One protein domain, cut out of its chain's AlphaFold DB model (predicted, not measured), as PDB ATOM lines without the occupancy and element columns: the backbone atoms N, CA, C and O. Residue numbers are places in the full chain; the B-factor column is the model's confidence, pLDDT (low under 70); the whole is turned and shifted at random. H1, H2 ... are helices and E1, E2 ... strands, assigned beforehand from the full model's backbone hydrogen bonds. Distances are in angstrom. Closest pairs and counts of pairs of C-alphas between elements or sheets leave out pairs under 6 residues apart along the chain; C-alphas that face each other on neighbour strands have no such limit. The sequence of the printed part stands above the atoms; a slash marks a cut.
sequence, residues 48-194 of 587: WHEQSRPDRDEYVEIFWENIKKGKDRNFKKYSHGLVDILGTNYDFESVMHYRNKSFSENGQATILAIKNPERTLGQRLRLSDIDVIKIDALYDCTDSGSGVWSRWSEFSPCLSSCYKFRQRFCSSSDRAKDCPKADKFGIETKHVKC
ATOM      1  N   TRP A  48     -24.868 -25.015   5.658       94.44
ATOM      2  CA  TRP A  48     -23.951 -25.439   4.599       94.44
ATOM      3  C   TRP A  48     -24.480 -26.696   3.892       94.44
ATOM      4  O   TRP A  48     -25.490 -27.272   4.287       94.44
ATOM      5  N   HIS A  49     -23.807 -27.129   2.825       95.44
ATOM      6  CA  HIS A  49     -24.157 -28.380   2.152       95.44
ATOM      7  C   HIS A  49     -23.896 -29.607   3.035       95.44
ATOM      8  O   HIS A  49     -22.866 -29.674   3.705       95.44
ATOM      9  N   GLU A  50     -24.774 -30.613   2.980       95.69
ATOM     10  CA  GLU A  50     -24.679 -31.796   3.854       95.69
ATOM     11  C   GLU A  50     -23.377 -32.586   3.610       95.69
ATOM     12  O   GLU A  50     -22.681 -32.958   4.554       95.69
ATOM     13  N   GLN A  51     -22.934 -32.711   2.349       94.56
ATOM     14  CA  GLN A  51     -21.633 -33.322   2.015       94.56
ATOM     15  C   GLN A  51     -20.408 -32.456   2.378       94.56
ATOM     16  O   GLN A  51     -19.281 -32.766   1.980       94.56
ATOM     17  N   SER A  52     -20.595 -31.358   3.109       93.88
ATOM     18  CA  SER A  52     -19.519 -30.573   3.720       93.88
ATOM     19  C   SER A  52     -19.453 -30.723   5.243       93.88
ATOM     20  O   SER A  52     -18.608 -30.078   5.870       93.88
ATOM     21  N   ARG A  53     -20.265 -31.600   5.846       92.88
ATOM     22  CA  ARG A  53     -20.139 -31.966   7.263       92.88
ATOM     23  C   ARG A  53     -18.765 -32.575   7.603       92.88
ATOM     24  O   ARG A  53     -18.158 -33.219   6.742       92.88
ATOM     25  N   PRO A  54     -18.275 -32.418   8.850       90.31
ATOM     26  CA  PRO A  54     -16.999 -32.987   9.299       90.31
ATOM     27  C   PRO A  54     -16.976 -34.526   9.325       90.31
ATOM     28  O   PRO A  54     -15.926 -35.116   9.063       90.31
ATOM     29  N   ASP A  55     -18.118 -35.166   9.580       88.31
ATOM     30  CA  ASP A  55     -18.312 -36.616   9.747       88.31
ATOM     31  C   ASP A  55     -18.716 -37.354   8.456       88.31
ATOM     32  O   ASP A  55     -18.813 -38.577   8.448       88.31
ATOM     33  N   ARG A  56     -18.921 -36.642   7.336       90.81
ATOM     34  CA  ARG A  56     -19.503 -37.216   6.105       90.81
ATOM     35  C   ARG A  56     -18.799 -38.481   5.582       90.81
ATOM     36  O   ARG A  56     -19.444 -39.269   4.905       90.81
ATOM     37  N   ASP A  57     -17.488 -38.631   5.811       87.00
ATOM     38  CA  ASP A  57     -16.671 -39.689   5.189       87.00
ATOM     39  C   ASP A  57     -16.976 -41.072   5.823       87.00
ATOM     40  O   ASP A  57     -16.496 -42.100   5.357       87.00
ATOM     41  N   GLU A  58     -17.815 -41.112   6.869       85.06
ATOM     42  CA  GLU A  58     -18.459 -42.327   7.394       85.06
ATOM     43  C   GLU A  58     -19.691 -42.763   6.567       85.06
ATOM     44  O   GLU A  58     -20.165 -43.894   6.689       85.06
ATOM     45  N   TYR A  59     -20.214 -41.870   5.719       88.69
ATOM     46  CA  TYR A  59     -21.510 -41.987   5.044       88.69
ATOM     47  C   TYR A  59     -21.404 -41.946   3.512       88.69
ATOM     48  O   TYR A  59     -22.089 -42.710   2.822       88.69
ATOM     49  N   VAL A  60     -20.553 -41.067   2.976       91.50
ATOM     50  CA  VAL A  60     -20.340 -40.848   1.539       91.50
ATOM     51  C   VAL A  60     -18.858 -40.843   1.180       91.50
ATOM     52  O   VAL A  60     -18.028 -40.353   1.936       91.50
ATOM     53  N   GLU A  61     -18.548 -41.339  -0.012       89.69
ATOM     54  CA  GLU A  61     -17.205 -41.331  -0.599       89.69
ATOM     55  C   GLU A  61     -17.104 -40.279  -1.710       89.69
ATOM     56  O   GLU A  61     -18.074 -40.034  -2.438       89.69
ATOM     57  N   ILE A  62     -15.933 -39.650  -1.859       91.19
ATOM     58  CA  ILE A  62     -15.705 -38.585  -2.847       91.19
ATOM     59  C   ILE A  62     -14.734 -39.051  -3.937       91.19
ATOM     60  O   ILE A  62     -13.543 -39.247  -3.703       91.19
ATOM     61  N   PHE A  63     -15.211 -39.134  -5.180       88.88
ATOM     62  CA  PHE A  63     -14.381 -39.477  -6.339       88.88
ATOM     63  C   PHE A  63     -13.629 -38.245  -6.843       88.88
ATOM     64  O   PHE A  63     -14.034 -37.583  -7.805       88.88
ATOM     65  N   TRP A  64     -12.519 -37.925  -6.179       86.62
ATOM     66  CA  TRP A  64     -11.689 -36.752  -6.463       86.62
ATOM     67  C   TRP A  64     -11.175 -36.679  -7.911       86.62
ATOM     68  O   TRP A  64     -10.951 -35.582  -8.421       86.62
ATOM     69  N   GLU A  65     -10.992 -37.822  -8.577       84.56
ATOM     70  CA  GLU A  65     -10.645 -37.936 -10.001       84.56
ATOM     71  C   GLU A  65     -11.782 -37.582 -10.969       84.56
ATOM     72  O   GLU A  65     -11.496 -37.221 -12.107       84.56
ATOM     73  N   ASN A  66     -13.042 -37.638 -10.535       90.75
ATOM     74  CA  ASN A  66     -14.201 -37.347 -11.384       90.75
ATOM     75  C   ASN A  66     -14.637 -35.872 -11.301       90.75
ATOM     76  O   ASN A  66     -15.489 -35.441 -12.078       90.75
ATOM     77  N   ILE A  67     -14.080 -35.080 -10.378       91.62
ATOM     78  CA  ILE A  67     -14.463 -33.678 -10.151       91.62
ATOM     79  C   ILE A  67     -13.731 -32.741 -11.121       91.62
ATOM     80  O   ILE A  67     -12.501 -32.687 -11.129       91.62
ATOM     81  N   LYS A  68     -14.493 -31.893 -11.831       91.31
ATOM     82  CA  LYS A  68     -13.981 -30.806 -12.685       91.31
ATOM     83  C   LYS A  68     -12.855 -30.035 -12.010       91.31
ATOM     84  O   LYS A  68     -13.050 -29.414 -10.960       91.31
ATOM     85  N   LYS A  69     -11.696 -29.989 -12.670       88.06
ATOM     86  CA  LYS A  69     -10.523 -29.208 -12.248       88.06
ATOM     87  C   LYS A  69     -10.902 -27.808 -11.723       88.06
ATOM     88  O   LYS A  69     -11.436 -26.978 -12.454       88.06
ATOM     89  N   GLY A  70     -10.574 -27.534 -10.456       87.88
ATOM     90  CA  GLY A  70     -10.865 -26.264  -9.771       87.88
ATOM     91  C   GLY A  70     -12.236 -26.182  -9.080       87.88
ATOM     92  O   GLY A  70     -12.554 -25.148  -8.491       87.88
ATOM     93  N   LYS A  71     -13.048 -27.247  -9.123       91.19
ATOM     94  CA  LYS A  71     -14.297 -27.392  -8.349       91.19
ATOM     95  C   LYS A  71     -14.136 -28.267  -7.099       91.19
ATOM     96  O   LYS A  71     -15.069 -28.360  -6.312       91.19
ATOM     97  N   ASP A  72     -12.945 -28.812  -6.850       86.56
ATOM     98  CA  ASP A  72     -12.602 -29.613  -5.662       86.56
ATOM     99  C   ASP A  72     -12.887 -28.893  -4.332       86.56
ATOM    100  O   ASP A  72     -13.192 -29.530  -3.325       86.56
ATOM    101  N   ARG A  73     -12.831 -27.553  -4.321       88.50
ATOM    102  CA  ARG A  73     -13.154 -26.743  -3.139       88.50
ATOM    103  C   ARG A  73     -14.610 -26.889  -2.676       88.50
ATOM    104  O   ARG A  73     -14.862 -26.697  -1.495       88.50
ATOM    105  N   ASN A  74     -15.524 -27.250  -3.581       90.62
ATOM    106  CA  ASN A  74     -16.953 -27.434  -3.302       90.62
ATOM    107  C   ASN A  74     -17.237 -28.749  -2.542       90.62
ATOM    108  O   ASN A  74     -18.350 -28.977  -2.089       90.62
ATOM    109  N   PHE A  75     -16.224 -29.612  -2.413       91.81
ATOM    110  CA  PHE A  75     -16.270 -30.895  -1.711       91.81
ATOM    111  C   PHE A  75     -15.350 -30.872  -0.486       91.81
ATOM    112  O   PHE A  75     -14.869 -31.911  -0.036       91.81
ATOM    113  N   LYS A  76     -15.042 -29.693   0.062       87.69
ATOM    114  CA  LYS A  76     -14.332 -29.593   1.340       87.69
ATOM    115  C   LYS A  76     -15.304 -29.825   2.494       87.69
ATOM    116  O   LYS A  76     -16.431 -29.334   2.452       87.69
ATOM    117  N   LYS A  77     -14.833 -30.539   3.516       90.12
ATOM    118  CA  LYS A  77     -15.466 -30.556   4.838       90.12
ATOM    119  C   LYS A  77     -15.171 -29.242   5.554       90.12
ATOM    120  O   LYS A  77     -14.080 -28.686   5.389       90.12
ATOM    121  N   TYR A  78     -16.114 -28.780   6.359       89.00
ATOM    122  CA  TYR A  78     -15.895 -27.730   7.347       89.00
ATOM    123  C   TYR A  78     -15.543 -28.358   8.702       89.00
ATOM    124  O   TYR A  78     -15.825 -29.530   8.947       89.00
ATOM    125  N   SER A  79     -14.866 -27.602   9.564       86.31
ATOM    126  CA  SER A  79     -14.561 -28.032  10.931       86.31
ATOM    127  C   SER A  79     -15.755 -27.790  11.858       86.31
ATOM    128  O   SER A  79     -16.584 -26.920  11.589       86.31
ATOM    129  N   HIS A  80     -15.790 -28.485  13.001       81.19
ATOM    130  CA  HIS A  80     -16.800 -28.269  14.050       81.19
ATOM    131  C   HIS A  80     -16.856 -26.821  14.580       81.19
ATOM    132  O   HIS A  80     -17.872 -26.406  15.116       81.19
ATOM    133  N   GLY A  81     -15.791 -26.027  14.406       77.81
ATOM    134  CA  GLY A  81     -15.784 -24.597  14.746       77.81
ATOM    135  C   GLY A  81     -16.444 -23.676  13.707       77.81
ATOM    136  O   GLY A  81     -16.488 -22.471  13.921       77.81
ATOM    137  N   LEU A  82     -16.906 -24.212  12.570       82.75
ATOM    138  CA  LEU A  82     -17.612 -23.471  11.514       82.75
ATOM    139  C   LEU A  82     -18.975 -24.092  11.158       82.75
ATOM    140  O   LEU A  82     -19.851 -23.387  10.665       82.75
ATOM    141  N   VAL A  83     -19.145 -25.396  11.393       85.56
ATOM    142  CA  VAL A  83     -20.408 -26.124  11.228       85.56
ATOM    143  C   VAL A  83     -20.681 -26.927  12.491       85.56
ATOM    144  O   VAL A  83     -19.944 -27.865  12.794       85.56
ATOM    145  N   ASP A  84     -21.770 -26.589  13.175       85.00
ATOM    146  CA  ASP A  84     -22.397 -27.493  14.132       85.00
ATOM    147  C   ASP A  84     -23.323 -28.456  13.367       85.00
ATOM    148  O   ASP A  84     -24.015 -28.053  12.430       85.00
ATOM    149  N   ILE A  85     -23.309 -29.734  13.741       85.31
ATOM    150  CA  ILE A  85     -24.230 -30.746  13.201       85.31
ATOM    151  C   ILE A  85     -25.527 -30.834  14.019       85.31
ATOM    152  O   ILE A  85     -26.403 -31.621  13.668       85.31
ATOM    153  N   LEU A  86     -25.652 -30.061  15.108       83.50
ATOM    154  CA  LEU A  86     -26.808 -30.013  16.015       83.50
ATOM    155  C   LEU A  86     -27.194 -31.402  16.555       83.50
ATOM    156  O   LEU A  86     -28.364 -31.733  16.701       83.50
ATOM    157  N   GLY A  87     -26.196 -32.270  16.757       78.12
ATOM    158  CA  GLY A  87     -26.394 -33.674  17.137       78.12
ATOM    159  C   GLY A  87     -27.116 -34.546  16.095       78.12
ATOM    160  O   GLY A  87     -27.449 -35.691  16.399       78.12
ATOM    161  N   THR A  88     -27.377 -34.048  14.882       86.19
ATOM    162  CA  THR A  88     -28.209 -34.747  13.886       86.19
ATOM    163  C   THR A  88     -27.468 -35.821  13.083       86.19
ATOM    164  O   THR A  88     -26.271 -35.704  12.800       86.19
ATOM    165  N   ASN A  89     -28.182 -36.872  12.664       86.44
ATOM    166  CA  ASN A  89     -27.678 -37.873  11.715       86.44
ATOM    167  C   ASN A  89     -27.352 -37.268  10.335       86.44
ATOM    168  O   ASN A  89     -27.801 -36.177   9.984       86.44
ATOM    169  N   TYR A  90     -26.533 -37.979   9.552       91.00
ATOM    170  CA  TYR A  90     -26.223 -37.599   8.173       91.00
ATOM    171  C   TYR A  90     -27.413 -37.848   7.247       91.00
ATOM    172  O   TYR A  90     -27.912 -38.975   7.154       91.00
ATOM    173  N   ASP A  91     -27.831 -36.808   6.528       93.50
ATOM    174  CA  ASP A  91     -29.059 -36.828   5.746       93.50
ATOM    175  C   ASP A  91     -28.823 -36.899   4.227       93.50
ATOM    176  O   ASP A  91     -28.600 -35.903   3.534       93.50
ATOM    177  N   PHE A  92     -28.946 -38.103   3.673       93.00
ATOM    178  CA  PHE A  92     -28.852 -38.335   2.227       93.00
ATOM    179  C   PHE A  92     -30.011 -37.725   1.424       93.00
ATOM    180  O   PHE A  92     -29.899 -37.588   0.202       93.00
ATOM    181  N   GLU A  93     -31.124 -37.402   2.085       93.38
ATOM    182  CA  GLU A  93     -32.323 -36.822   1.480       93.38
ATOM    183  C   GLU A  93     -32.402 -35.312   1.699       93.38
ATOM    184  O   GLU A  93     -33.316 -34.681   1.169       93.38
ATOM    185  N   SER A  94     -31.411 -34.714   2.367       95.44
ATOM    186  CA  SER A  94     -31.324 -33.270   2.558       95.44
ATOM    187  C   SER A  94     -31.361 -32.547   1.217       95.44
ATOM    188  O   SER A  94     -30.621 -32.872   0.274       95.44
ATOM    189  N   VAL A  95     -32.166 -31.487   1.140       96.12
ATOM    190  CA  VAL A  95     -32.153 -30.585  -0.018       96.12
ATOM    191  C   VAL A  95     -30.788 -29.890  -0.159       96.12
ATOM    192  O   VAL A  95     -30.407 -29.481  -1.258       96.12
ATOM    193  N   MET A  96     -29.999 -29.835   0.920       96.31
ATOM    194  CA  MET A  96     -28.632 -29.307   0.960       96.31
ATOM    195  C   MET A  96     -27.569 -30.301   0.482       96.31
ATOM    196  O   MET A  96     -26.418 -29.906   0.289       96.31
ATOM    197  N   HIS A  97     -27.916 -31.562   0.212       96.88
ATOM    198  CA  HIS A  97     -26.977 -32.539  -0.338       96.88
ATOM    199  C   HIS A  97     -26.745 -32.320  -1.849       96.88
ATOM    200  O   HIS A  97     -27.652 -31.963  -2.611       96.88
ATOM    201  N   TYR A  98     -25.523 -32.549  -2.332       96.69
ATOM    202  CA  TYR A  98     -25.196 -32.596  -3.765       96.69
ATOM    203  C   TYR A  98     -25.734 -33.857  -4.456       96.69
ATOM    204  O   TYR A  98     -25.902 -34.905  -3.839       96.69
ATOM    205  N   ARG A  99     -25.963 -33.771  -5.771       95.75
ATOM    206  CA  ARG A  99     -26.298 -34.933  -6.605       95.75
ATOM    207  C   ARG A  99     -25.060 -35.798  -6.841       95.75
ATOM    208  O   ARG A  99     -23.950 -35.267  -6.893       95.75
ATOM    209  N   ASN A 100     -25.247 -37.096  -7.103       96.12
ATOM    210  CA  ASN A 100     -24.146 -38.056  -7.302       96.12
ATOM    211  C   ASN A 100     -23.118 -37.590  -8.350       96.12
ATOM    212  O   ASN A 100     -21.945 -37.911  -8.226       96.12
ATOM    213  N   LYS A 101     -23.537 -36.826  -9.374       96.00
ATOM    214  CA  LYS A 101     -22.697 -36.329 -10.488       96.00
ATOM    215  C   LYS A 101     -22.395 -34.817 -10.446       96.00
ATOM    216  O   LYS A 101     -21.975 -34.252 -11.460       96.00
ATOM    217  N   SER A 102     -22.647 -34.130  -9.326       94.94
ATOM    218  CA  SER A 102     -22.367 -32.690  -9.187       94.94
ATOM    219  C   SER A 102     -20.925 -32.363  -9.590       94.94
ATOM    220  O   SER A 102     -19.991 -32.983  -9.116       94.94
ATOM    221  N   PHE A 103     -20.711 -31.373 -10.460       94.81
ATOM    222  CA  PHE A 103     -19.370 -30.995 -10.948       94.81
ATOM    223  C   PHE A 103     -18.547 -32.124 -11.613       94.81
ATOM    224  O   PHE A 103     -17.334 -31.965 -11.733       94.81
ATOM    225  N   SER A 104     -19.165 -33.207 -12.099       94.38
ATOM    226  CA  SER A 104     -18.467 -34.294 -12.808       94.38
ATOM    227  C   SER A 104     -17.827 -33.839 -14.130       94.38
ATOM    228  O   SER A 104     -18.490 -33.179 -14.934       94.38
ATOM    229  N   GLU A 105     -16.554 -34.170 -14.382       94.25
ATOM    230  CA  GLU A 105     -15.865 -33.866 -15.654       94.25
ATOM    231  C   GLU A 105     -16.005 -34.942 -16.731       94.25
ATOM    232  O   GLU A 105     -15.864 -34.637 -17.911       94.25
ATOM    233  N   ASN A 106     -16.335 -36.170 -16.336       90.88
ATOM    234  CA  ASN A 106     -16.398 -37.347 -17.207       90.88
ATOM    235  C   ASN A 106     -17.785 -38.024 -17.225       90.88
ATOM    236  O   ASN A 106     -17.937 -39.108 -17.782       90.88
ATOM    237  N   GLY A 107     -18.796 -37.414 -16.598       93.06
ATOM    238  CA  GLY A 107     -20.160 -37.949 -16.518       93.06
ATOM    239  C   GLY A 107     -20.347 -39.091 -15.509       93.06
ATOM    240  O   GLY A 107     -21.471 -39.584 -15.358       93.06
ATOM    241  N   GLN A 108     -19.288 -39.496 -14.801       93.75
ATOM    242  CA  GLN A 108     -19.335 -40.477 -13.714       93.75
ATOM    243  C   GLN A 108     -19.712 -39.809 -12.383       93.75
ATOM    244  O   GLN A 108     -19.768 -38.578 -12.282       93.75
ATOM    245  N   ALA A 109     -19.999 -40.612 -11.358       93.50
ATOM    246  CA  ALA A 109     -20.304 -40.099 -10.028       93.50
ATOM    247  C   ALA A 109     -19.075 -39.437  -9.379       93.50
ATOM    248  O   ALA A 109     -17.961 -39.945  -9.450       93.50
ATOM    249  N   THR A 110     -19.299 -38.294  -8.744       94.62
ATOM    250  CA  THR A 110     -18.366 -37.580  -7.864       94.62
ATOM    251  C   THR A 110     -18.609 -37.889  -6.389       94.62
ATOM    252  O   THR A 110     -17.711 -37.671  -5.584       94.62
ATOM    253  N   ILE A 111     -19.816 -38.353  -6.035       94.81
ATOM    254  CA  ILE A 111     -20.220 -38.743  -4.675       94.81
ATOM    255  C   ILE A 111     -21.112 -39.982  -4.762       94.81
ATOM    256  O   ILE A 111     -22.066 -39.966  -5.543       94.81
ATOM    257  N   LEU A 112     -20.849 -40.996  -3.938       92.94
ATOM    258  CA  LEU A 112     -21.733 -42.147  -3.706       92.94
ATOM    259  C   LEU A 112     -21.901 -42.384  -2.196       92.94
ATOM    260  O   LEU A 112     -21.101 -41.900  -1.398       92.94
ATOM    261  N   ALA A 113     -22.952 -43.102  -1.795       91.44
ATOM    262  CA  ALA A 113     -23.170 -43.490  -0.400       91.44
ATOM    263  C   ALA A 113     -22.506 -44.845  -0.111       91.44
ATOM    264  O   ALA A 113     -22.817 -45.835  -0.769       91.44
ATOM    265  N   ILE A 114     -21.641 -44.905   0.904       87.44
ATOM    266  CA  ILE A 114     -20.700 -46.021   1.127       87.44
ATOM    267  C   ILE A 114     -21.413 -47.375   1.266       87.44
ATOM    268  O   ILE A 114     -21.021 -48.362   0.650       87.44
ATOM    269  N   LYS A 115     -22.494 -47.432   2.057       82.50
ATOM    270  CA  LYS A 115     -23.268 -48.668   2.289       82.50
ATOM    271  C   LYS A 115     -24.399 -48.907   1.276       82.50
ATOM    272  O   LYS A 115     -25.079 -49.925   1.373       82.50
ATOM    273  N   ASN A 116     -24.638 -47.983   0.342       86.25
ATOM    274  CA  ASN A 116     -25.648 -48.130  -0.713       86.25
ATOM    275  C   ASN A 116     -25.299 -47.251  -1.936       86.25
ATOM    276  O   ASN A 116     -25.899 -46.183  -2.103       86.25
ATOM    277  N   PRO A 117     -24.340 -47.667  -2.787       86.81
ATOM    278  CA  PRO A 117     -23.853 -46.841  -3.896       86.81
ATOM    279  C   PRO A 117     -24.934 -46.459  -4.919       86.81
ATOM    280  O   PRO A 117     -24.869 -45.377  -5.498       86.81
ATOM    281  N   GLU A 118     -25.968 -47.289  -5.082       88.50
ATOM    282  CA  GLU A 118     -27.099 -47.042  -5.991       88.50
ATOM    283  C   GLU A 118     -28.080 -45.967  -5.477       88.50
ATOM    284  O   GLU A 118     -28.994 -45.553  -6.196       88.50
ATOM    285  N   ARG A 119     -27.924 -45.475  -4.236       91.50
ATOM    286  CA  ARG A 119     -28.790 -44.418  -3.692       91.50
ATOM    287  C   ARG A 119     -28.641 -43.129  -4.509       91.50
ATOM    288  O   ARG A 119     -27.558 -42.553  -4.630       91.50
ATOM    289  N   THR A 120     -29.768 -42.617  -4.999       93.69
ATOM    290  CA  THR A 120     -29.840 -41.277  -5.600       93.69
ATOM    291  C   THR A 120     -29.741 -40.210  -4.511       93.69
ATOM    292  O   THR A 120     -30.475 -40.251  -3.526       93.69
ATOM    293  N   LEU A 121     -28.838 -39.249  -4.701       95.00
ATOM    294  CA  LEU A 121     -28.531 -38.162  -3.771       95.00
ATOM    295  C   LEU A 121     -28.949 -36.805  -4.348       95.00
ATOM    296  O   LEU A 121     -29.048 -36.624  -5.567       95.00
ATOM    297  N   GLY A 122     -29.139 -35.819  -3.469       93.38
ATOM    298  CA  GLY A 122     -29.407 -34.436  -3.862       93.38
ATOM    299  C   GLY A 122     -30.769 -34.248  -4.528       93.38
ATOM    300  O   GLY A 122     -30.866 -33.693  -5.629       93.38
ATOM    301  N   GLN A 123     -31.828 -34.702  -3.854       93.75
ATOM    302  CA  GLN A 123     -33.202 -34.352  -4.213       93.75
ATOM    303  C   GLN A 123     -33.409 -32.823  -4.159       93.75
ATOM    304  O   GLN A 123     -32.666 -32.100  -3.493       93.75
ATOM    305  N   ARG A 124     -34.369 -32.306  -4.935       92.00
ATOM    306  CA  ARG A 124     -34.692 -30.865  -5.032       92.00
ATOM    307  C   ARG A 124     -36.209 -30.644  -5.066       92.00
ATOM    308  O   ARG A 124     -36.710 -29.871  -5.876       92.00
ATOM    309  N   LEU A 125     -36.925 -31.382  -4.223       91.69
ATOM    310  CA  LEU A 125     -38.383 -31.393  -4.134       91.69
ATOM    311  C   LEU A 125     -38.889 -30.657  -2.884       91.69
ATOM    312  O   LEU A 125     -39.755 -29.800  -3.005       91.69
ATOM    313  N   ARG A 126     -38.356 -30.985  -1.699       93.19
ATOM    314  CA  ARG A 126     -38.809 -30.462  -0.395       93.19
ATOM    315  C   ARG A 126     -37.684 -30.490   0.647       93.19
ATOM    316  O   ARG A 126     -36.642 -31.074   0.372       93.19
ATOM    317  N   LEU A 127     -37.908 -29.918   1.828       94.81
ATOM    318  CA  LEU A 127     -37.100 -30.208   3.022       94.81
ATOM    319  C   LEU A 127     -37.284 -31.683   3.431       94.81
ATOM    320  O   LEU A 127     -38.386 -32.226   3.294       94.81
ATOM    321  N   SER A 128     -36.228 -32.329   3.923       94.50
ATOM    322  CA  SER A 128     -36.350 -33.596   4.658       94.50
ATOM    323  C   SER A 128     -36.839 -33.353   6.096       94.50
ATOM    324  O   SER A 128     -36.817 -32.222   6.583       94.50
ATOM    325  N   ASP A 129     -37.220 -34.411   6.822       93.81
ATOM    326  CA  ASP A 129     -37.525 -34.288   8.256       93.81
ATOM    327  C   ASP A 129     -36.306 -33.794   9.063       93.81
ATOM    328  O   ASP A 129     -36.464 -33.088  10.053       93.81
ATOM    329  N   ILE A 130     -35.081 -34.118   8.630       94.12
ATOM    330  CA  ILE A 130     -33.835 -33.721   9.307       94.12
ATOM    331  C   ILE A 130     -33.461 -32.270   8.969       94.12
ATOM    332  O   ILE A 130     -32.978 -31.557   9.844       94.12
ATOM    333  N   ASP A 131     -33.718 -31.804   7.741       95.19
ATOM    334  CA  ASP A 131     -33.599 -30.387   7.373       95.19
ATOM    335  C   ASP A 131     -34.526 -29.527   8.256       95.19
ATOM    336  O   ASP A 131     -34.101 -28.486   8.751       95.19
ATOM    337  N   VAL A 132     -35.764 -29.986   8.497       93.50
ATOM    338  CA  VAL A 132     -36.729 -29.320   9.394       93.50
ATOM    339  C   VAL A 132     -36.240 -29.342  10.846       93.50
ATOM    340  O   VAL A 132     -36.087 -28.277  11.432       93.50
ATOM    341  N   ILE A 133     -35.873 -30.510  11.394       93.12
ATOM    342  CA  ILE A 133     -35.328 -30.632  12.765       93.12
ATOM    343  C   ILE A 133     -34.117 -29.708  12.979       93.12
ATOM    344  O   ILE A 133     -33.998 -29.090  14.034       93.12
ATOM    345  N   LYS A 134     -33.222 -29.581  11.986       93.69
ATOM    346  CA  LYS A 134     -32.065 -28.668  12.039       93.69
ATOM    347  C   LYS A 134     -32.484 -27.195  12.096       93.69
ATOM    348  O   LYS A 134     -31.875 -26.437  12.846       93.69
ATOM    349  N   ILE A 135     -33.482 -26.783  11.309       93.69
ATOM    350  CA  ILE A 135     -34.020 -25.413  11.333       93.69
ATOM    351  C   ILE A 135     -34.667 -25.137  12.693       93.69
ATOM    352  O   ILE A 135     -34.315 -24.152  13.340       93.69
ATOM    353  N   ASP A 136     -35.541 -26.034  13.145       91.75
ATOM    354  CA  ASP A 136     -36.307 -25.873  14.378       91.75
ATOM    355  C   ASP A 136     -35.410 -25.816  15.622       91.75
ATOM    356  O   ASP A 136     -35.590 -24.951  16.479       91.75
ATOM    357  N   ALA A 137     -34.387 -26.673  15.688       91.06
ATOM    358  CA  ALA A 137     -33.397 -26.673  16.762       91.06
ATOM    359  C   ALA A 137     -32.467 -25.446  16.743       91.06
ATOM    360  O   ALA A 137     -32.032 -24.992  17.800       91.06
ATOM    361  N   LEU A 138     -32.144 -24.897  15.562       92.38
ATOM    362  CA  LEU A 138     -31.276 -23.717  15.437       92.38
ATOM    363  C   LEU A 138     -32.000 -22.411  15.793       92.38
ATOM    364  O   LEU A 138     -31.383 -21.502  16.346       92.38
ATOM    365  N   TYR A 139     -33.285 -22.312  15.446       91.94
ATOM    366  CA  TYR A 139     -34.113 -21.119  15.652       91.94
ATOM    367  C   TYR A 139     -35.023 -21.196  16.884       91.94
ATOM    368  O   TYR A 139     -35.760 -20.249  17.146       91.94
ATOM    369  N   ASP A 140     -34.939 -22.292  17.638       89.44
ATOM    370  CA  ASP A 140     -35.763 -22.587  18.810       89.44
ATOM    371  C   ASP A 140     -37.272 -22.495  18.518       89.44
ATOM    372  O   ASP A 140     -38.051 -21.891  19.258       89.44
ATOM    373  N   CYS A 141     -37.683 -23.070  17.382       89.00
ATOM    374  CA  CYS A 141     -39.059 -22.993  16.904       89.00
ATOM    375  C   CYS A 141     -40.024 -23.603  17.929       89.00
ATOM    376  O   CYS A 141     -39.904 -24.767  18.316       89.00
ATOM    377  N   THR A 142     -41.015 -22.815  18.338       86.44
ATOM    378  CA  THR A 142     -42.095 -23.247  19.229       86.44
ATOM    379  C   THR A 142     -43.430 -23.095  18.519       86.44
ATOM    380  O   THR A 142     -43.640 -22.133  17.780       86.44
ATOM    381  N   ASP A 143     -44.321 -24.069  18.706       71.88
ATOM    382  CA  ASP A 143     -45.620 -24.102  18.037       71.88
ATOM    383  C   ASP A 143     -46.754 -23.928  19.053       71.88
ATOM    384  O   ASP A 143     -46.738 -24.487  20.149       71.88
ATOM    385  N   SER A 144     -47.753 -23.135  18.671       53.41
ATOM    386  CA  SER A 144     -48.976 -22.910  19.444       53.41
ATOM    387  C   SER A 144     -50.123 -23.835  19.012       53.41
ATOM    388  O   SER A 144     -51.177 -23.822  19.647       53.41
ATOM    389  N   GLY A 145     -49.960 -24.623  17.939       55.25
ATOM    390  CA  GLY A 145     -51.033 -25.428  17.360       55.25
ATOM    391  C   GLY A 145     -50.580 -26.738  16.708       55.25
ATOM    392  O   GLY A 145     -49.960 -26.749  15.656       55.25
ATOM    393  N   SER A 146     -51.075 -27.851  17.259       56.12
ATOM    394  CA  SER A 146     -50.918 -29.242  16.792       56.12
ATOM    395  C   SER A 146     -49.569 -29.924  17.084       56.12
ATOM    396  O   SER A 146     -48.533 -29.586  16.538       56.12
ATOM    397  N   GLY A 147     -49.622 -30.973  17.917       66.69
ATOM    398  CA  GLY A 147     -48.562 -31.979  18.059       66.69
ATOM    399  C   GLY A 147     -47.207 -31.470  18.565       66.69
ATOM    400  O   GLY A 147     -46.317 -31.200  17.773       66.69
ATOM    401  N   VAL A 148     -46.997 -31.513  19.887       85.50
ATOM    402  CA  VAL A 148     -45.722 -31.167  20.562       85.50
ATOM    403  C   VAL A 148     -44.472 -31.829  19.950       85.50
ATOM    404  O   VAL A 148     -43.372 -31.296  20.066       85.50
ATOM    405  N   TRP A 149     -44.622 -32.995  19.313       90.38
ATOM    406  CA  TRP A 149     -43.536 -33.740  18.680       90.38
ATOM    407  C   TRP A 149     -43.682 -33.788  17.160       90.38
ATOM    408  O   TRP A 149     -44.717 -34.226  16.649       90.38
ATOM    409  N   SER A 150     -42.593 -33.490  16.448       90.88
ATOM    410  CA  SER A 150     -42.486 -33.724  15.008       90.88
ATOM    411  C   SER A 150     -42.613 -35.213  14.658       90.88
ATOM    412  O   SER A 150     -42.503 -36.119  15.500       90.88
ATOM    413  N   ARG A 151     -42.768 -35.493  13.358       90.56
ATOM    414  CA  ARG A 151     -42.577 -36.846  12.825       90.56
ATOM    415  C   ARG A 151     -41.152 -37.329  13.107       90.56
ATOM    416  O   ARG A 151     -40.216 -36.534  13.202       90.56
ATOM    417  N   TRP A 152     -41.006 -38.644  13.243       92.69
ATOM    418  CA  TRP A 152     -39.695 -39.283  13.248       92.69
ATOM    419  C   TRP A 152     -39.106 -39.242  11.842       92.69
ATOM    420  O   TRP A 152     -39.759 -39.695  10.905       92.69
ATOM    421  N   SER A 153     -37.863 -38.787  11.740       92.38
ATOM    422  CA  SER A 153     -37.023 -38.996  10.559       92.38
ATOM    423  C   SER A 153     -36.772 -40.484  10.283       92.38
ATOM    424  O   SER A 153     -36.969 -41.354  11.142       92.38
ATOM    425  N   GLU A 154     -36.294 -40.773   9.075       89.88
ATOM    426  CA  GLU A 154     -35.771 -42.088   8.717       89.88
ATOM    427  C   GLU A 154     -34.550 -42.482   9.560       89.88
ATOM    428  O   GLU A 154     -33.829 -41.646  10.115       89.88
ATOM    429  N   PHE A 155     -34.302 -43.788   9.663       88.94
ATOM    430  CA  PHE A 155     -33.099 -44.279  10.334       88.94
ATOM    431  C   PHE A 155     -31.836 -43.930   9.540       88.94
ATOM    432  O   PHE A 155     -31.765 -44.131   8.327       88.94
ATOM    433  N   SER A 156     -30.794 -43.510  10.260       86.25
ATOM    434  CA  SER A 156     -29.432 -43.437   9.737       86.25
ATOM    435  C   SER A 156     -29.000 -44.786   9.137       86.25
ATOM    436  O   SER A 156     -29.505 -45.846   9.536       86.25
ATOM    437  N   PRO A 157     -27.981 -44.809   8.261       84.38
ATOM    438  CA  PRO A 157     -27.234 -46.031   8.015       84.38
ATOM    439  C   PRO A 157     -26.705 -46.607   9.328       84.38
ATOM    440  O   PRO A 157     -26.517 -45.895  10.321       84.38
ATOM    441  N   CYS A 158     -26.428 -47.906   9.316       87.56
ATOM    442  CA  CYS A 158     -25.747 -48.543  10.429       87.56
ATOM    443  C   CYS A 158     -24.319 -48.000  10.565       87.56
ATOM    444  O   CYS A 158     -23.520 -48.171   9.638       87.56
ATOM    445  N   LEU A 159     -23.994 -47.402  11.711       84.88
ATOM    446  CA  LEU A 159     -22.652 -46.913  12.021       84.88
ATOM    447  C   LEU A 159     -21.662 -48.058  12.286       84.88
ATOM    448  O   LEU A 159     -22.039 -49.222  12.444       84.88
ATOM    449  N   SER A 160     -20.380 -47.705  12.388       80.62
ATOM    450  CA  SER A 160     -19.290 -48.593  12.823       80.62
ATOM    451  C   SER A 160     -19.526 -49.218  14.208       80.62
ATOM    452  O   SER A 160     -19.052 -50.318  14.473       80.62
ATOM    453  N   SER A 161     -20.320 -48.566  15.064       86.94
ATOM    454  CA  SER A 161     -20.739 -49.053  16.386       86.94
ATOM    455  C   SER A 161     -21.823 -50.146  16.362       86.94
ATOM    456  O   SER A 161     -22.265 -50.585  17.421       86.94
ATOM    457  N   CYS A 162     -22.283 -50.582  15.183       90.44
ATOM    458  CA  CYS A 162     -23.449 -51.457  14.996       90.44
ATOM    459  C   CYS A 162     -24.790 -50.891  15.511       90.44
ATOM    460  O   CYS A 162     -25.722 -51.658  15.772       90.44
ATOM    461  N   TYR A 163     -24.925 -49.564  15.604       91.25
ATOM    462  CA  TYR A 163     -26.202 -48.892  15.865       91.25
ATOM    463  C   TYR A 163     -26.614 -47.993  14.699       91.25
ATOM    464  O   TYR A 163     -25.780 -47.423  13.997       91.25
ATOM    465  N   LYS A 164     -27.927 -47.857  14.520       90.56
ATOM    466  CA  LYS A 164     -28.568 -46.821  13.708       90.56
ATOM    467  C   LYS A 164     -29.543 -46.041  14.575       90.56
ATOM    468  O   LYS A 164     -30.078 -46.578  15.547       90.56
ATOM    469  N   PHE A 165     -29.782 -44.783  14.241       91.81
ATOM    470  CA  PHE A 165     -30.652 -43.920  15.028       91.81
ATOM    471  C   PHE A 165     -31.516 -43.027  14.147       91.81
ATOM    472  O   PHE A 165     -31.225 -42.816  12.971       91.81
ATOM    473  N   ARG A 166     -32.609 -42.544  14.730       93.44
ATOM    474  CA  ARG A 166     -33.521 -41.576  14.121       93.44
ATOM    475  C   ARG A 166     -33.934 -40.530  15.143       93.44
ATOM    476  O   ARG A 166     -33.862 -40.790  16.349       93.44
ATOM    477  N   GLN A 167     -34.377 -39.381  14.660       94.75
ATOM    478  CA  GLN A 167     -34.599 -38.182  15.466       94.75
ATOM    479  C   GLN A 167     -35.958 -37.533  15.194       94.75
ATOM    480  O   GLN A 167     -36.535 -37.715  14.119       94.75
ATOM    481  N   ARG A 168     -36.457 -36.793  16.184       93.00
ATOM    482  CA  ARG A 168     -37.617 -35.898  16.086       93.00
ATOM    483  C   ARG A 168     -37.424 -34.691  17.002       93.00
ATOM    484  O   ARG A 168     -36.692 -34.794  17.984       93.00
ATOM    485  N   PHE A 169     -38.091 -33.590  16.691       93.06
ATOM    486  CA  PHE A 169     -38.009 -32.329  17.422       93.06
ATOM    487  C   PHE A 169     -39.253 -32.085  18.292       93.06
ATOM    488  O   PHE A 169     -40.343 -32.566  17.971       93.06
ATOM    489  N   CYS A 170     -39.074 -31.345  19.386       92.62
ATOM    490  CA  CYS A 170     -40.110 -30.901  20.307       92.62
ATOM    491  C   CYS A 170     -40.316 -29.380  20.247       92.62
ATOM    492  O   CYS A 170     -39.454 -28.607  20.681       92.62
ATOM    493  N   SER A 171     -41.504 -28.977  19.800       91.25
ATOM    494  CA  SER A 171     -41.927 -27.583  19.626       91.25
ATOM    495  C   SER A 171     -42.634 -26.976  20.849       91.25
ATOM    496  O   SER A 171     -43.135 -25.856  20.762       91.25
ATOM    497  N   SER A 172     -42.683 -27.665  21.999       88.88
ATOM    498  CA  SER A 172     -43.203 -27.057  23.237       88.88
ATOM    499  C   SER A 172     -42.237 -26.006  23.793       88.88
ATOM    500  O   SER A 172     -41.022 -26.212  23.819       88.88
ATOM    501  N   SER A 173     -42.797 -24.912  24.311       85.94
ATOM    502  CA  SER A 173     -42.083 -23.912  25.109       85.94
ATOM    503  C   SER A 173     -41.670 -24.419  26.498       85.94
ATOM    504  O   SER A 173     -40.750 -23.865  27.093       85.94
ATOM    505  N   ASP A 174     -42.311 -25.472  27.022       87.62
ATOM    506  CA  ASP A 174     -41.937 -26.155  28.270       87.62
ATOM    507  C   ASP A 174     -41.462 -27.586  27.970       87.62
ATOM    508  O   ASP A 174     -42.109 -28.597  28.263       87.62
ATOM    509  N   ARG A 175     -40.282 -27.671  27.345       87.81
ATOM    510  CA  ARG A 175     -39.663 -28.955  26.985       87.81
ATOM    511  C   ARG A 175     -39.377 -29.848  28.189       87.81
ATOM    512  O   ARG A 175     -39.389 -31.065  28.037       87.81
ATOM    513  N   ALA A 176     -39.128 -29.278  29.369       86.44
ATOM    514  CA  ALA A 176     -38.840 -30.053  30.575       86.44
ATOM    515  C   ALA A 176     -40.053 -30.893  31.009       86.44
ATOM    516  O   ALA A 176     -39.895 -32.047  31.411       86.44
ATOM    517  N   LYS A 177     -41.256 -30.326  30.878       88.12
ATOM    518  CA  LYS A 177     -42.523 -30.982  31.195       88.12
ATOM    519  C   LYS A 177     -43.036 -31.869  30.061       88.12
ATOM    520  O   LYS A 177     -43.323 -33.043  30.286       88.12
ATOM    521  N   ASP A 178     -43.155 -31.325  28.851       88.69
ATOM    522  CA  ASP A 178     -43.859 -32.006  27.756       88.69
ATOM    523  C   ASP A 178     -42.943 -32.961  26.966       88.69
ATOM    524  O   ASP A 178     -43.405 -33.890  26.293       88.69
ATOM    525  N   CYS A 179     -41.626 -32.749  27.060       90.00
ATOM    526  CA  CYS A 179     -40.605 -33.444  26.283       90.00
ATOM    527  C   CYS A 179     -39.388 -33.896  27.112       90.00
ATOM    528  O   CYS A 179     -38.256 -33.677  26.684       90.00
ATOM    529  N   PRO A 180     -39.556 -34.631  28.229       90.44
ATOM    530  CA  PRO A 180     -38.454 -35.029  29.123       90.44
ATOM    531  C   PRO A 180     -37.412 -35.982  28.492       90.44
ATOM    532  O   PRO A 180     -36.481 -36.417  29.163       90.44
ATOM    533  N   LYS A 181     -37.578 -36.348  27.213       91.81
ATOM    534  CA  LYS A 181     -36.635 -37.145  26.406       91.81
ATOM    535  C   LYS A 181     -35.916 -36.336  25.321       91.81
ATOM    536  O   LYS A 181     -35.079 -36.897  24.616       91.81
ATOM    537  N   ALA A 182     -36.273 -35.066  25.145       90.81
ATOM    538  CA  ALA A 182     -35.525 -34.151  24.302       90.81
ATOM    539  C   ALA A 182     -34.201 -33.779  24.978       90.81
ATOM    540  O   ALA A 182     -34.112 -33.700  26.205       90.81
ATOM    541  N   ASP A 183     -33.182 -33.512  24.173       90.19
ATOM    542  CA  ASP A 183     -32.009 -32.783  24.630       90.19
ATOM    543  C   ASP A 183     -32.304 -31.276  24.796       90.19
ATOM    544  O   ASP A 183     -33.420 -30.788  24.588       90.19
ATOM    545  N   LYS A 184     -31.269 -30.509  25.154       86.62
ATOM    546  CA  LYS A 184     -31.352 -29.049  25.330       86.62
ATOM    547  C   LYS A 184     -31.769 -28.273  24.067       86.62
ATOM    548  O   LYS A 184     -32.101 -27.100  24.184       86.62
ATOM    549  N   PHE A 185     -31.724 -28.898  22.890       87.69
ATOM    550  CA  PHE A 185     -32.118 -28.322  21.604       87.69
ATOM    551  C   PHE A 185     -33.501 -28.812  21.143       87.69
ATOM    552  O   PHE A 185     -33.896 -28.556  20.010       87.69
ATOM    553  N   GLY A 186     -34.237 -29.544  21.988       90.44
ATOM    554  CA  GLY A 186     -35.545 -30.090  21.635       90.44
ATOM    555  C   GLY A 186     -35.509 -31.414  20.875       90.44
ATOM    556  O   GLY A 186     -36.566 -31.878  20.457       90.44
ATOM    557  N   ILE A 187     -34.352 -32.060  20.701       92.25
ATOM    558  CA  ILE A 187     -34.228 -33.253  19.852       92.25
ATOM    559  C   ILE A 187     -34.289 -34.535  20.696       92.25
ATOM    560  O   ILE A 187     -33.454 -34.757  21.570       92.25
ATOM    561  N   GLU A 188     -35.237 -35.437  20.410       93.94
ATOM    562  CA  GLU A 188     -35.210 -36.816  20.929       93.94
ATOM    563  C   GLU A 188     -34.511 -37.737  19.923       93.94
ATOM    564  O   GLU A 188     -34.885 -37.797  18.749       93.94
ATOM    565  N   THR A 189     -33.536 -38.517  20.397       93.69
ATOM    566  CA  THR A 189     -32.774 -39.468  19.570       93.69
ATOM    567  C   THR A 189     -33.046 -40.917  19.982       93.69
ATOM    568  O   THR A 189     -32.696 -41.338  21.084       93.69
ATOM    569  N   LYS A 190     -33.611 -41.726  19.073       94.62
ATOM    570  CA  LYS A 190     -33.865 -43.158  19.303       94.62
ATOM    571  C   LYS A 190     -32.817 -44.030  18.617       94.62
ATOM    572  O   LYS A 190     -32.792 -44.118  17.390       94.62
ATOM    573  N   HIS A 191     -32.029 -44.745  19.417       93.50
ATOM    574  CA  HIS A 191     -31.034 -45.720  18.966       93.50
ATOM    575  C   HIS A 191     -31.637 -47.127  18.814       93.50
ATOM    576  O   HIS A 191     -32.467 -47.548  19.620       93.50
ATOM    577  N   VAL A 192     -31.205 -47.866  17.789       95.56
ATOM    578  CA  VAL A 192     -31.580 -49.262  17.517       95.56
ATOM    579  C   VAL A 192     -30.345 -50.026  17.032       95.56
ATOM    580  O   VAL A 192     -29.609 -49.546  16.169       95.56
ATOM    581  N   LYS A 193     -30.103 -51.222  17.581       95.88
ATOM    582  CA  LYS A 193     -29.006 -52.095  17.139       95.88
ATOM    583  C   LYS A 193     -29.290 -52.617  15.727       95.88
ATOM    584  O   LYS A 193     -30.406 -53.041  15.436       95.88
ATOM    585  N   CYS A 194     -28.293 -52.585  14.852       93.06
ATOM    586  CA  CYS A 194     -28.419 -53.109  13.495       93.06
ATOM    587  C   CYS A 194     -28.453 -54.642  13.474       93.06
ATOM    588  O   CYS A 194     -27.967 -55.304  14.392       93.06
TER     589      CYS A 194
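This is residues 48 to 194 of the 587 residues of the protein "Metalloendopeptidase" of Paramuricea clavata (UniProt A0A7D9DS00). Little regular structure: an elongated, mostly loop-built body, with a long two-stranded ribbon, E3 and E4, H2 near one end of it, and a tiny ribbon, E1 and E2, away from it. The 147 printed residues run E1 H1 E2 H2 E3 H3 E4; both sheets are antiparallel, and the mixed class rests on 39 residues. It is compact, radius of gyration of the C-alphas 16.7 A, spanning 55 by 31 by 30 A.

Look first at E3, residues 163 to 169, and E4, 187 to 193, antiparallel at 159 degrees; N 164 and O 192 are 2.9 A apart. H2, residues 129 to 139, has every O i to N i+4 pair within hydrogen-bond range; its closest C-alphas to E3 are Ile 133 and Phe 169, 5.6 A. E1, residues 60 to 62, and E2, 111 to 113, are antiparallel; N 61 and O 112 are 3.0 A apart. H1, residues 72 to 75, and H3, 175 to 178, are apart, each too short for such a pair.

Find C-alpha 60 at (-20.340, -40.848, 1.539), where E1 begins. E3 spans 20.4 A, H2 15.5 A; E4, 19.7 A, ends at C-alpha 193, (-29.006, -52.095, 17.139).

The printed part has no cut. Links H1 to E2, E2 to H2 and H2 to E3 are long. Residues 144 to 147 have pLDDT under 70.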